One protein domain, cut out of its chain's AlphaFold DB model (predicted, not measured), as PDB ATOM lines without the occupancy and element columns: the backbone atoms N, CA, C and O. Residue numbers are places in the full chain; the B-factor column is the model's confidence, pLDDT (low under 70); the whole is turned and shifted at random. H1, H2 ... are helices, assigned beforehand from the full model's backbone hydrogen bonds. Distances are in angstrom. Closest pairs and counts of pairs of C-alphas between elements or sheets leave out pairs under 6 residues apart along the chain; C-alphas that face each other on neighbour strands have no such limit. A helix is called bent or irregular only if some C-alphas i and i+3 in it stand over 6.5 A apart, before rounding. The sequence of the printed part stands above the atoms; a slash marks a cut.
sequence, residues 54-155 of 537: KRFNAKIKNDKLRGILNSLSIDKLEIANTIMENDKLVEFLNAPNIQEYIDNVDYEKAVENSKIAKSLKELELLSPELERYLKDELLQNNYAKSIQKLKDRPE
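AT A GLANCE: This is residues 54 to 155 of the 537 residues of the protein "Arylsulfotran_N domain-containing protein" of Cetobacterium sp. 8H (UniProt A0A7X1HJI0). The three longest helices, H6, H7 and H8, make a triangle: H7 folds back from the last residues of H6, and H8 turns a corner from H7 and returns across H6. The shorter helices H1 to H5 cover one side of it, with H2 on H7, H3 and H4 on H6, H5 on H6 and H8, and H1 outermost beside H2. The printed part has 102 residues with eight named helices in the order H1 to H8 and no named strand; the class is all helix. It is compact, with a radius of gyration of the C-alphas of 13.2 A and spans of 37 by 26 by 21 A.

HOW THE PARTS SIT: H1, residues 54 to 59, and H2, residues 63 to 70, form a helical hairpin and only just touch, with 3 pairs of C-alphas within 8 A; the closest C-alphas, of Asn 57 and Arg 66, are 6.6 A apart. H3, residues 74 to 83, only just touches H2, also with 3 such pairs, the closest being the C-alphas of Leu 69 and Leu 77 at 7.0 A. H4, residues 87 to 94, is apart from H2. H5 is residues 98 to 102. H6, residues 107 to 124, is the hub, touching five helices. Its residues 113 to 120 touch H4 at a steep tilt of 60 degrees, the closest C-alphas being those of Leu 89 and Ile 116, 5.3 A apart. Its residues 119 to 123 touch H3 at a shallow tilt of 13 degrees, opposite ways, with the closest C-alphas, of Ile 83 and Ser 119, at 6.1 A. H7, residues 128 to 138, forms a helical hairpin with H6; the closest C-alphas, of Glu 124 and Glu 131, are 4.2 A apart. H7 also touches H2, where the closest C-alphas, of Ile 68 and Leu 130, are 6.3 A apart. H8, residues 140 to 155, touches H7 only at the corner, the closest C-alphas being those of Lys 135 and Tyr 143 at 5.5 A. Residues 147 to 154 of H8 touch H6 at a steep tilt of 41 degrees, opposite ways, with the closest C-alphas, of Ser 114 and Lys 151, at 4.6 A. H5 touches H8, the closest C-alphas, of Ile 102 and Leu 150, being 6.4 A apart. Every O i to N i+4 pair is within hydrogen-bond range in H1, H2, H3, H4 and H5; in H6 11 of 14 are, in H7 6 of 7 and in H8 8 of 12.

IN THESE COORDINATES: H1 begins at C-alpha 54, (181.490, 210.414, 194.151). From first to last C-alpha H3 measures 14.2 A, H6 26.1 A, H7 14.5 A and H8 25.3 A. H6 begins at C-alpha 107, (154.740, 213.756, 172.157). H8 is irregular, with C-alphas 141 and 144 at 8.1 A, and ends at C-alpha 155, (158.313, 211.597, 164.629).

THE WHOLE: The two C-alphas farthest apart, of Ile 74 and Asn 104, are 39.4 A apart. The printed part has no cut, and the seven links between its helices are tight. The mean pLDDT of the printed part is 89.6, and one residue, Asn 141, is under 70.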
ATOM      1  N   LYS A  54     182.442 210.444 193.032       89.56
ATOM      2  CA  LYS A  54     181.490 210.414 194.151       89.56
ATOM      3  C   LYS A  54     180.044 210.626 193.688       89.56
ATOM      4  O   LYS A  54     179.140 209.991 194.231       89.56
ATOM      5  N   ARG A  55     179.813 211.495 192.697       88.31
ATOM      6  CA  ARG A  55     178.477 211.716 192.114       88.31
ATOM      7  C   ARG A  55     177.995 210.490 191.346       88.31
ATOM      8  O   ARG A  55     176.863 210.068 191.567       88.31
ATOM      9  N   PHE A  56     178.839 209.886 190.510       90.38
ATOM     10  CA  PHE A  56     178.490 208.646 189.811       90.38
ATOM     11  C   PHE A  56     178.222 207.501 190.780       90.38
ATOM     12  O   PHE A  56     177.223 206.805 190.630       90.38
ATOM     13  N   ASN A  57     179.031 207.362 191.829       87.25
ATOM     14  CA  ASN A  57     178.824 206.346 192.858       87.25
ATOM     15  C   ASN A  57     177.492 206.512 193.601       87.25
ATOM     16  O   ASN A  57     176.911 205.509 194.008       87.25
ATOM     17  N   ALA A  58     177.009 207.750 193.757       89.12
ATOM     18  CA  ALA A  58     175.717 208.045 194.368       89.12
ATOM     19  C   ALA A  58     174.530 207.835 193.411       89.12
ATOM     20  O   ALA A  58     173.465 207.411 193.853       89.12
ATOM     21  N   LYS A  59     174.694 208.145 192.119       90.81
ATOM     22  CA  LYS A  59     173.610 208.117 191.123       90.81
ATOM     23  C   LYS A  59     173.465 206.777 190.391       90.81
ATOM     24  O   LYS A  59     172.350 206.426 190.016       90.81
ATOM     25  N   ILE A  60     174.551 206.036 190.169       93.25
ATOM     26  CA  ILE A  60     174.564 204.805 189.365       93.25
ATOM     27  C   ILE A  60     174.651 203.574 190.260       93.25
ATOM     28  O   ILE A  60     175.536 203.452 191.102       93.25
ATOM     29  N   LYS A  61     173.719 202.643 190.058       92.25
ATOM     30  CA  LYS A  61     173.587 201.409 190.840       92.25
ATOM     31  C   LYS A  61     174.447 200.271 190.297       92.25
ATOM     32  O   LYS A  61     174.861 199.414 191.065       92.25
ATOM     33  N   ASN A  62     174.713 200.248 188.991       91.38
ATOM     34  CA  ASN A  62     175.466 199.169 188.359       91.38
ATOM     35  C   ASN A  62     176.981 199.318 188.606       91.38
ATOM     36  O   ASN A  62     177.607 200.265 188.130       91.38
ATOM     37  N   ASP A  63     177.574 198.360 189.321       90.44
ATOM     38  CA  ASP A  63     178.996 198.354 189.697       90.44
ATOM     39  C   ASP A  63     179.945 198.381 188.501       90.44
ATOM     40  O   ASP A  63     180.969 199.066 188.526       90.44
ATOM     41  N   LYS A  64     179.590 197.667 187.434       91.69
ATOM     42  CA  LYS A  64     180.416 197.556 186.237       91.69
ATOM     43  C   LYS A  64     180.425 198.856 185.443       91.69
ATOM     44  O   LYS A  64     181.498 199.336 185.089       91.69
ATOM     45  N   LEU A  65     179.257 199.471 185.247       93.25
ATOM     46  CA  LEU A  65     179.152 200.794 184.631       93.25
ATOM     47  C   LEU A  65     179.929 201.843 185.434       93.25
ATOM     48  O   LEU A  65     180.666 202.632 184.851       93.25
ATOM     49  N   ARG A  66     179.823 201.826 186.771       93.25
ATOM     50  CA  ARG A  66     180.619 202.713 187.638       93.25
ATOM     51  C   ARG A  66     182.116 202.507 187.449       93.25
ATOM     52  O   ARG A  66     182.846 203.484 187.318       93.25
ATOM     53  N   GLY A  67     182.567 201.254 187.409       92.25
ATOM     54  CA  GLY A  67     183.970 200.918 187.167       92.25
ATOM     55  C   GLY A  67     184.489 201.476 185.840       92.25
ATOM     56  O   GLY A  67     185.565 202.069 185.812       92.25
ATOM     57  N   ILE A  68     183.695 201.355 184.771       93.56
ATOM     58  CA  ILE A  68     184.026 201.889 183.441       93.56
ATOM     59  C   ILE A  68     184.028 203.425 183.440       93.56
ATOM     60  O   ILE A  68     184.924 204.042 182.878       93.56
ATOM     61  N   LEU A  69     183.063 204.072 184.095       92.56
ATOM     62  CA  LEU A  69     183.026 205.536 184.179       92.56
ATOM     63  C   LEU A  69     184.221 206.095 184.965       92.56
ATOM     64  O   LEU A  69     184.821 207.081 184.546       92.56
ATOM     65  N   ASN A  70     184.608 205.451 186.069       90.19
ATOM     66  CA  ASN A  70     185.724 205.893 186.912       90.19
ATOM     67  C   ASN A  70     187.103 205.648 186.251       90.19
ATOM     68  O   ASN A  70     188.100 206.285 186.619       90.19
ATOM     69  N   SER A  71     187.181 204.760 185.250       91.00
ATOM     70  CA  SER A  71     188.408 204.523 184.478       91.00
ATOM     71  C   SER A  71     188.659 205.565 183.377       91.00
ATOM     72  O   SER A  71     189.767 205.614 182.841       91.00
ATOM     73  N   LEU A  72     187.689 206.439 183.077       91.88
ATOM     74  CA  LEU A  72     187.840 207.505 182.083       91.88
ATOM     75  C   LEU A  72     188.917 208.538 182.480       91.88
ATOM     76  O   LEU A  72     189.219 208.767 183.663       91.88
ATOM     77  N   SER A  73     189.491 209.193 181.461       89.94
ATOM     78  CA  SER A  73     190.332 210.383 181.648       89.94
ATOM     79  C   SER A  73     189.501 211.546 182.187       89.94
ATOM     80  O   SER A  73     188.291 211.582 181.973       89.94
ATOM     81  N   ILE A  74     190.140 212.510 182.860       84.38
ATOM     82  CA  ILE A  74     189.441 213.656 183.460       84.38
ATOM     83  C   ILE A  74     188.558 214.402 182.446       84.38
ATOM     84  O   ILE A  74     187.390 214.626 182.735       84.38
ATOM     85  N   ASP A  75     189.046 214.655 181.228       85.31
ATOM     86  CA  ASP A  75     188.271 215.346 180.185       85.31
ATOM     87  C   ASP A  75     187.021 214.559 179.764       85.31
ATOM     88  O   ASP A  75     185.922 215.100 179.652       85.31
ATOM     89  N   LYS A  76     187.162 213.241 179.568       91.31
ATOM     90  CA  LYS A  76     186.042 212.357 179.210       91.31
ATOM     91  C   LYS A  76     185.053 212.200 180.361       91.31
ATOM     92  O   LYS A  76     183.862 212.030 180.130       91.31
ATOM     93  N   LEU A  77     185.552 212.257 181.589       89.62
ATOM     94  CA  LEU A  77     184.790 212.144 182.822       89.62
ATOM     95  C   LEU A  77     184.013 213.440 183.123       89.62
ATOM     96  O   LEU A  77     182.869 213.359 183.564       89.62
ATOM     97  N   GLU A  78     184.565 214.616 182.793       88.62
ATOM     98  CA  GLU A  78     183.833 215.893 182.758       88.62
ATOM     99  C   GLU A  78     182.688 215.833 181.728       88.62
ATOM    100  O   GLU A  78     181.543 216.127 182.080       88.62
ATOM    101  N   ILE A  79     182.954 215.360 180.501       90.50
ATOM    102  CA  ILE A  79     181.925 215.192 179.453       90.50
ATOM    103  C   ILE A  79     180.839 214.202 179.896       90.50
ATOM    104  O   ILE A  79     179.650 214.506 179.801       90.50
ATOM    105  N   ALA A  80     181.225 213.040 180.431       92.44
ATOM    106  CA  ALA A  80     180.286 212.065 180.978       92.44
ATOM    107  C   ALA A  80     179.436 212.681 182.097       92.44
ATOM    108  O   ALA A  80     178.231 212.458 182.142       92.44
ATOM    109  N   ASN A  81     180.035 213.486 182.982       92.12
ATOM    110  CA  ASN A  81     179.307 214.143 184.063       92.12
ATOM    111  C   ASN A  81     178.255 215.116 183.522       92.12
ATOM    112  O   ASN A  81     177.139 215.105 184.029       92.12
ATOM    113  N   THR A  82     178.575 215.892 182.482       92.88
ATOM    114  CA  THR A  82     177.609 216.774 181.808       92.88
ATOM    115  C   THR A  82     176.482 215.984 181.140       92.88
ATOM    116  O   THR A  82     175.315 216.326 181.307       92.88
ATOM    117  N   ILE A  83     176.790 214.890 180.435       92.38
ATOM    118  CA  ILE A  83     175.764 214.034 179.812       92.38
ATOM    119  C   ILE A  83     174.804 213.458 180.874       92.38
ATOM    120  O   ILE A  83     173.594 213.369 180.657       92.38
ATOM    121  N   MET A  84     175.336 213.117 182.049       89.25
ATOM    122  CA  MET A  84     174.621 212.508 183.179       89.25
ATOM    123  C   MET A  84     173.873 213.520 184.069       89.25
ATOM    124  O   MET A  84     173.291 213.134 185.087       89.25
ATOM    125  N   GLU A  85     173.850 214.805 183.701       88.94
ATOM    126  CA  GLU A  85     172.926 215.790 184.284       88.94
ATOM    127  C   GLU A  85     171.474 215.531 183.858       88.94
ATOM    128  O   GLU A  85     170.543 215.968 184.530       88.94
ATOM    129  N   ASN A  86     171.267 214.777 182.772       87.62
ATOM    130  CA  ASN A  86     169.955 214.283 182.384       87.62
ATOM    131  C   ASN A  86     169.491 213.190 183.362       87.62
ATOM    132  O   ASN A  86     169.855 212.022 183.219       87.62
ATOM    133  N   ASP A  87     168.666 213.551 184.346       89.19
ATOM    134  CA  ASP A  87     168.200 212.605 185.369       89.19
ATOM    135  C   ASP A  87     167.433 211.408 184.769       89.19
ATOM    136  O   ASP A  87     167.593 210.287 185.248       89.19
ATOM    137  N   LYS A  88     166.728 211.577 183.638       89.69
ATOM    138  CA  LYS A  88     166.083 210.456 182.929       89.69
ATOM    139  C   LYS A  88     167.073 209.468 182.312       89.69
ATOM    140  O   LYS A  88     166.790 208.276 182.233       89.69
ATOM    141  N   LEU A  89     168.240 209.937 181.864       92.81
ATOM    142  CA  LEU A  89     169.311 209.043 181.415       92.81
ATOM    143  C   LEU A  89     169.827 208.205 182.589       92.81
ATOM    144  O   LEU A  89     170.060 207.010 182.434       92.81
ATOM    145  N   VAL A  90     169.988 208.824 183.759       92.00
ATOM    146  CA  VAL A  90     170.425 208.140 184.982       92.00
ATOM    147  C   VAL A  90     169.394 207.101 185.426       92.00
ATOM    148  O   VAL A  90     169.767 205.981 185.773       92.00
ATOM    149  N   GLU A  91     168.103 207.436 185.385       92.44
ATOM    150  CA  GLU A  91     167.005 206.493 185.634       92.44
ATOM    151  C   GLU A  91     167.064 205.303 184.667       92.44
ATOM    152  O   GLU A  91     167.084 204.153 185.110       92.44
ATOM    153  N   PHE A  92     167.208 205.569 183.365       92.50
ATOM    154  CA  PHE A  92     167.315 204.535 182.335       92.50
ATOM    155  C   PHE A  92     168.537 203.624 182.519       92.50
ATOM    156  O   PHE A  92     168.422 202.406 182.422       92.50
ATOM    157  N   LEU A  93     169.714 204.181 182.822       92.00
ATOM    158  CA  LEU A  93     170.936 203.399 183.054       92.00
ATOM    159  C   LEU A  93     170.835 202.489 184.287       92.00
ATOM    160  O   LEU A  93     171.495 201.451 184.347       92.00
ATOM    161  N   ASN A  94     170.022 202.876 185.272       92.25
ATOM    162  CA  ASN A  94     169.782 202.096 186.483       92.25
ATOM    163  C   ASN A  94     168.703 201.020 186.310       92.25
ATOM    164  O   ASN A  94     168.754 200.002 187.002       92.25
ATOM    165  N   ALA A  95     167.733 201.251 185.428       90.75
ATOM    166  CA  ALA A  95     166.643 200.337 185.114       90.75
ATOM    167  C   ALA A  95     166.376 200.358 183.594       90.75
ATOM    168  O   ALA A  95     165.474 201.061 183.135       90.75
ATOM    169  N   PRO A  96     167.162 199.610 182.793       87.12
ATOM    170  CA  PRO A  96     167.123 199.694 181.334       87.12
ATOM    171  C   PRO A  96     165.918 198.943 180.750       87.12
ATOM    172  O   PRO A  96     166.047 197.888 180.133       87.12
ATOM    173  N   ASN A  97     164.722 199.498 180.937       88.19
ATOM    174  CA  ASN A  97     163.483 198.998 180.354       88.19
ATOM    175  C   ASN A  97     162.997 199.943 179.253       88.19
ATOM    176  O   ASN A  97     162.257 200.886 179.511       88.19
ATOM    177  N   ILE A  98     163.383 199.677 178.003       86.44
ATOM    178  CA  ILE A  98     163.038 200.541 176.862       86.44
ATOM    179  C   ILE A  98     161.524 200.761 176.699       86.44
ATOM    180  O   ILE A  98     161.097 201.818 176.236       86.44
ATOM    181  N   GLN A  99     160.715 199.776 177.088       86.94
ATOM    182  CA  GLN A  99     159.278 199.785 176.855       86.94
ATOM    183  C   GLN A  99     158.576 200.871 177.682       86.94
ATOM    184  O   GLN A  99     157.679 201.538 177.175       86.94
ATOM    185  N   GLU A 100     159.071 201.145 178.891       87.50
ATOM    186  CA  GLU A 100     158.594 202.221 179.772       87.50
ATOM    187  C   GLU A 100     158.740 203.617 179.142       87.50
ATOM    188  O   GLU A 100     157.946 204.519 179.400       87.50
ATOM    189  N   TYR A 101     159.724 203.788 178.256       88.12
ATOM    190  CA  TYR A 101     160.021 205.068 177.614       88.12
ATOM    191  C   TYR A 101     159.340 205.233 176.248       88.12
ATOM    192  O   TYR A 101     159.389 206.324 175.670       88.12
ATOM    193  N   ILE A 102     158.721 204.175 175.717       85.38
ATOM    194  CA  ILE A 102     158.128 204.141 174.372       85.38
ATOM    195  C   ILE A 102     156.609 203.954 174.423       85.38
ATOM    196  O   ILE A 102     155.894 204.526 173.587       85.38
ATOM    197  N   ASP A 103     156.098 203.166 175.361       83.69
ATOM    198  CA  ASP A 103     154.681 202.824 175.424       83.69
ATOM    199  C   ASP A 103     153.851 203.921 176.064       83.69
ATOM    200  O   ASP A 103     154.211 204.473 177.097       83.69
ATOM    201  N   ASN A 104     152.704 204.220 175.449       77.88
ATOM    202  CA  ASN A 104     151.709 205.158 175.976       77.88
ATOM    203  C   ASN A 104     152.266 206.545 176.366       77.88
ATOM    204  O   ASN A 104     151.671 207.253 177.178       77.88
ATOM    205  N   VAL A 105     153.391 206.957 175.770       86.44
ATOM    206  CA  VAL A 105     153.975 208.290 175.958       86.44
ATOM    207  C   VAL A 105     153.361 209.297 174.988       86.44
ATOM    208  O   VAL A 105     153.148 209.011 173.807       86.44
ATOM    209  N   ASP A 106     153.094 210.502 175.487       89.38
ATOM    210  CA  ASP A 106     152.727 211.647 174.657       89.38
ATOM    211  C   ASP A 106     153.942 212.200 173.882       89.38
ATOM    212  O   ASP A 106     155.081 211.756 174.042       89.38
ATOM    213  N   TYR A 107     153.695 213.171 172.999       88.81
ATOM    214  CA  TYR A 107     154.740 213.756 172.157       88.81
ATOM    215  C   TYR A 107     155.837 214.463 172.967       88.81
ATOM    216  O   TYR A 107     157.012 214.326 172.635       88.81
ATOM    217  N   GLU A 108     155.482 215.201 174.020       91.94
ATOM    218  CA  GLU A 108     156.450 215.971 174.813       91.94
ATOM    219  C   GLU A 108     157.386 215.035 175.581       91.94
ATOM    220  O   GLU A 108     158.611 215.170 175.500       91.94
ATOM    221  N   LYS A 109     156.822 214.006 176.223       91.06
ATOM    222  CA  LYS A 109     157.586 212.945 176.883       91.06
ATOM    223  C   LYS A 109     158.427 212.154 175.894       91.06
ATOM    224  O   LYS A 109     159.568 211.834 176.210       91.06
ATOM    225  N   ALA A 110     157.921 211.861 174.696       91.25
ATOM    226  CA  ALA A 110     158.708 211.183 173.669       91.25
ATOM    227  C   ALA A 110     159.917 212.022 173.229       91.25
ATOM    228  O   ALA A 110     161.007 211.474 173.077       91.25
ATOM    229  N   VAL A 111     159.756 213.341 173.046       91.81
ATOM    230  CA  VAL A 111     160.873 214.249 172.729       91.81
ATOM    231  C   VAL A 111     161.910 214.216 173.845       91.81
ATOM    232  O   VAL A 111     163.104 214.111 173.571       91.81
ATOM    233  N   GLU A 112     161.475 214.253 175.100       91.12
ATOM    234  CA  GLU A 112     162.377 214.156 176.243       91.12
ATOM    235  C   GLU A 112     163.102 212.802 176.300       91.12
ATOM    236  O   GLU A 112     164.327 212.764 176.396       91.12
ATOM    237  N   ASN A 113     162.375 211.697 176.138       92.75
ATOM    238  CA  ASN A 113     162.922 210.343 176.139       92.75
ATOM    239  C   ASN A 113     163.875 210.110 174.951       92.75
ATOM    240  O   ASN A 113     164.885 209.427 175.096       92.75
ATOM    241  N   SER A 114     163.640 210.740 173.796       92.38
ATOM    242  CA  SER A 114     164.553 210.674 172.644       92.38
ATOM    243  C   SER A 114     165.934 211.279 172.939       92.38
ATOM    244  O   SER A 114     166.931 210.877 172.333       92.38
ATOM    245  N   LYS A 115     166.034 212.195 173.918       92.88
ATOM    246  CA  LYS A 115     167.326 212.730 174.378       92.88
ATOM    247  C   LYS A 115     168.177 211.648 175.034       92.88
ATOM    248  O   LYS A 115     169.389 211.702 174.885       92.88
ATOM    249  N   ILE A 116     167.569 210.643 175.672       93.50
ATOM    250  CA  ILE A 116     168.283 209.485 176.235       93.50
ATOM    251  C   ILE A 116     169.048 208.766 175.119       93.50
ATOM    252  O   ILE A 116     170.236 208.502 175.269       93.50
ATOM    253  N   ALA A 117     168.417 208.533 173.963       91.56
ATOM    254  CA  ALA A 117     169.080 207.918 172.811       91.56
ATOM    255  C   ALA A 117     170.271 208.749 172.301       91.56
ATOM    256  O   ALA A 117     171.295 208.189 171.913       91.56
ATOM    257  N   LYS A 118     170.151 210.084 172.307       91.25
ATOM    258  CA  LYS A 118     171.254 210.986 171.946       91.25
ATOM    259  C   LYS A 118     172.395 210.905 172.966       91.25
ATOM    260  O   LYS A 118     173.538 210.709 172.573       91.25
ATOM    261  N   SER A 119     172.075 210.994 174.254       93.50
ATOM    262  CA  SER A 119     173.044 210.922 175.348       93.50
ATOM    263  C   SER A 119     173.769 209.577 175.411       93.50
ATOM    264  O   SER A 119     174.971 209.543 175.638       93.50
ATOM    265  N   LEU A 120     173.074 208.466 175.156       92.75
ATOM    266  CA  LEU A 120     173.695 207.144 175.076       92.75
ATOM    267  C   LEU A 120     174.707 207.064 173.929       92.75
ATOM    268  O   LEU A 120     175.817 206.599 174.154       92.75
ATOM    269  N   LYS A 121     174.382 207.614 172.751       90.69
ATOM    270  CA  LYS A 121     175.336 207.718 171.634       90.69
ATOM    271  C   LYS A 121     176.537 208.599 171.964       90.69
ATOM    272  O   LYS A 121     177.645 208.298 171.543       90.69
ATOM    273  N   GLU A 122     176.337 209.685 172.706       93.00
ATOM    274  CA  GLU A 122     177.440 210.530 173.178       93.00
ATOM    275  C   GLU A 122     178.339 209.775 174.175       93.00
ATOM    276  O   GLU A 122     179.558 209.892 174.086       93.00
ATOM    277  N   LEU A 123     177.766 208.947 175.061       92.94
ATOM    278  CA  LEU A 123     178.516 208.075 175.974       92.94
ATOM    279  C   LEU A 123     179.288 206.969 175.238       92.94
ATOM    280  O   LEU A 123     180.437 206.710 175.591       92.94
ATOM    281  N   GLU A 124     178.703 206.348 174.206       91.56
ATOM    282  CA  GLU A 124     179.384 205.348 173.361       91.56
ATOM    283  C   GLU A 124     180.723 205.887 172.827       91.56
ATOM    284  O   GLU A 124     181.733 205.191 172.849       91.56
ATOM    285  N   LEU A 125     180.764 207.158 172.415       93.00
ATOM    286  CA  LEU A 125     181.952 207.786 171.824       93.00
ATOM    287  C   LEU A 125     183.078 208.076 172.833       93.00
ATOM    288  O   LEU A 125     184.185 208.436 172.426       93.00
ATOM    289  N   LEU A 126     182.832 207.942 174.141       93.25
ATOM    290  CA  LEU A 126     183.827 208.284 175.161       93.25
ATOM    291  C   LEU A 126     184.909 207.212 175.315       93.25
ATOM    292  O   LEU A 126     186.066 207.556 175.566       93.25
ATOM    293  N   SER A 127     184.591 205.923 175.170       94.44
ATOM    294  CA  SER A 127     185.593 204.846 175.247       94.44
ATOM    295  C   SER A 127     185.087 203.523 174.659       94.44
ATOM    296  O   SER A 127     183.890 203.253 174.775       94.44
ATOM    297  N   PRO A 128     185.980 202.664 174.128       93.00
ATOM    298  CA  PRO A 128     185.612 201.331 173.643       93.00
ATOM    299  C   PRO A 128     184.951 200.448 174.711       93.00
ATOM    300  O   PRO A 128     184.031 199.689 174.416       93.00
ATOM    301  N   GLU A 129     185.394 200.544 175.967       92.69
ATOM    302  CA  GLU A 129     184.841 199.769 177.081       92.69
ATOM    303  C   GLU A 129     183.397 200.178 177.393       92.69
ATOM    304  O   GLU A 129     182.550 199.321 177.657       92.69
ATOM    305  N   LEU A 130     183.106 201.483 177.335       92.50
ATOM    306  CA  LEU A 130     181.764 202.016 177.547       92.50
ATOM    307  C   LEU A 130     180.841 201.685 176.374       92.50
ATOM    308  O   LEU A 130     179.720 201.244 176.602       92.50
ATOM    309  N   GLU A 131     181.322 201.813 175.136       91.75
ATOM    310  CA  GLU A 131     180.593 201.376 173.942       91.75
ATOM    311  C   GLU A 131     180.184 199.901 174.047       91.75
ATOM    312  O   GLU A 131     179.010 199.567 173.869       91.75
ATOM    313  N   ARG A 132     181.135 199.026 174.400       91.12
ATOM    314  CA  ARG A 132     180.892 197.588 174.552       91.12
ATOM    315  C   ARG A 132     179.872 197.299 175.649       91.12
ATOM    316  O   ARG A 132     178.947 196.528 175.431       91.12
ATOM    317  N   TYR A 133     179.994 197.946 176.808       92.50
ATOM    318  CA  TYR A 133     179.024 197.785 177.893       92.50
ATOM    319  C   TYR A 133     177.610 198.212 177.471       92.50
ATOM    320  O   TYR A 133     176.639 197.494 177.718       92.50
ATOM    321  N   LEU A 134     177.480 199.367 176.813       91.19
ATOM    322  CA  LEU A 134     176.182 199.867 176.368       91.19
ATOM    323  C   LEU A 134     175.548 198.921 175.337       91.19
ATOM    324  O   LEU A 134     174.381 198.561 175.493       91.19
ATOM    325  N   LYS A 135     176.313 198.472 174.337       88.75
ATOM    326  CA  LYS A 135     175.813 197.602 173.262       88.75
ATOM    327  C   LYS A 135     175.522 196.175 173.718       88.75
ATOM    328  O   LYS A 135     174.474 195.644 173.361       88.75
ATOM    329  N   ASP A 136     176.404 195.584 174.516       86.81
ATOM    330  CA  ASP A 136     176.361 194.147 174.801       86.81
ATOM    331  C   ASP A 136     175.625 193.823 176.110       86.81
ATOM    332  O   ASP A 136     175.120 192.714 176.275       86.81
ATOM    333  N   GLU A 137     175.541 194.773 177.049       86.88
ATOM    334  CA  GLU A 137     175.103 194.485 178.423       86.88
ATOM    335  C   GLU A 137     173.906 195.317 178.889       86.88
ATOM    336  O   GLU A 137     173.083 194.797 179.640       86.88
ATOM    337  N   LEU A 138     173.746 196.568 178.433       85.31
ATOM    338  CA  LEU A 138     172.638 197.422 178.885       85.31
ATOM    339  C   LEU A 138     171.270 196.929 178.387       85.31
ATOM    340  O   LEU A 138     170.319 196.855 179.158       85.31
ATOM    341  N   LEU A 139     171.172 196.603 177.093       80.31
ATOM    342  CA  LEU A 139     169.958 196.077 176.445       80.31
ATOM    343  C   LEU A 139     170.212 194.765 175.681       80.31
ATOM    344  O   LEU A 139     169.358 194.328 174.900       80.31
ATOM    345  N   GLN A 140     171.382 194.151 175.887       80.12
ATOM    346  CA  GLN A 140     171.830 192.943 175.184       80.12
ATOM    347  C   GLN A 140     171.696 193.090 173.649       80.12
ATOM    348  O   GLN A 140     171.797 194.189 173.103       80.12
ATOM    349  N   ASN A 141     171.392 191.998 172.937       69.81
ATOM    350  CA  ASN A 141     171.308 191.918 171.469       69.81
ATOM    351  C   ASN A 141     170.316 192.897 170.792       69.81
ATOM    352  O   ASN A 141     170.250 192.947 169.565       69.81
ATOM    353  N   ASN A 142     169.533 193.672 171.553       78.50
ATOM    354  CA  ASN A 142     168.533 194.606 171.030       78.50
ATOM    355  C   ASN A 142     168.927 196.087 171.149       78.50
ATOM    356  O   ASN A 142     168.115 196.940 170.786       78.50
ATOM    357  N   TYR A 143     170.132 196.419 171.626       86.00
ATOM    358  CA  TYR A 143     170.543 197.805 171.881       86.00
ATOM    359  C   TYR A 143     170.315 198.743 170.687       86.00
ATOM    360  O   TYR A 143     169.502 199.663 170.771       86.00
ATOM    361  N   ALA A 144     170.949 198.480 169.541       85.44
ATOM    362  CA  ALA A 144     170.888 199.379 168.384       85.44
ATOM    363  C   ALA A 144     169.445 199.636 167.903       85.44
ATOM    364  O   ALA A 144     169.060 200.779 167.651       85.44
ATOM    365  N   LYS A 145     168.625 198.580 167.836       86.38
ATOM    366  CA  LYS A 145     167.215 198.663 167.426       86.38
ATOM    367  C   LYS A 145     166.376 199.456 168.434       86.38
ATOM    368  O   LYS A 145     165.571 200.292 168.035       86.38
ATOM    369  N   SER A 146     166.582 199.218 169.725       87.19
ATOM    370  CA  SER A 146     165.876 199.892 170.819       87.19
ATOM    371  C   SER A 146     166.201 201.382 170.891       87.19
ATOM    372  O   SER A 146     165.292 202.204 171.001       87.19
ATOM    373  N   ILE A 147     167.480 201.746 170.758       89.19
ATOM    374  CA  ILE A 147     167.915 203.147 170.757       89.19
ATOM    375  C   ILE A 147     167.386 203.885 169.527       89.19
ATOM    376  O   ILE A 147     166.945 205.030 169.639       89.19
ATOM    377  N   GLN A 148     167.368 203.237 168.360       88.38
ATOM    378  CA  GLN A 148     166.790 203.828 167.156       88.38
ATOM    379  C   GLN A 148     165.271 204.033 167.296       88.38
ATOM    380  O   GLN A 148     164.782 205.126 167.021       88.38
ATOM    381  N   LYS A 149     164.541 203.046 167.829       87.94
ATOM    382  CA  LYS A 149     163.098 203.161 168.106       87.94
ATOM    383  C   LYS A 149     162.788 204.303 169.082       87.94
ATOM    384  O   LYS A 149     161.864 205.080 168.860       87.94
ATOM    385  N   LEU A 150     163.587 204.443 170.143       89.88
ATOM    386  CA  LEU A 150     163.465 205.538 171.111       89.88
ATOM    387  C   LEU A 150     163.711 206.908 170.466       89.88
ATOM    388  O   LEU A 150     163.001 207.870 170.759       89.88
ATOM    389  N   LYS A 151     164.700 206.988 169.569       90.31
ATOM    390  CA  LYS A 151     165.037 208.205 168.824       90.31
ATOM    391  C   LYS A 151     163.913 208.630 167.874       90.31
ATOM    392  O   LYS A 151     163.602 209.816 167.816       90.31
ATOM    393  N   ASP A 152     163.313 207.688 167.150       88.69
ATOM    394  CA  ASP A 152     162.328 207.982 166.098       88.69
ATOM    395  C   ASP A 152     160.899 208.155 166.645       88.69
ATOM    396  O   ASP A 152     160.024 208.711 165.971       88.69
ATOM    397  N   ARG A 153     160.655 207.745 167.900       89.19
ATOM    398  CA  ARG A 153     159.338 207.782 168.552       89.19
ATOM    399  C   ARG A 153     158.597 209.128 168.449       89.19
ATOM    400  O   ARG A 153     157.393 209.089 168.174       89.19
ATOM    401  N   PRO A 154     159.235 210.306 168.622       90.50
ATOM    402  CA  PRO A 154     158.551 211.592 168.465       90.50
ATOM    403  C   PRO A 154     157.973 211.795 167.060       90.50
ATOM    404  O   PRO A 154     156.819 212.207 166.912       90.50
ATOM    405  N   GLU A 155     158.746 211.462 166.022       88.44
ATOM    406  CA  GLU A 155     158.313 211.597 164.629       88.44
ATOM    407  C   GLU A 155     157.227 210.576 164.282       88.44
ATOM    408  O   GLU A 155     156.288 210.914 163.561       88.44
TER     409      GLU A 155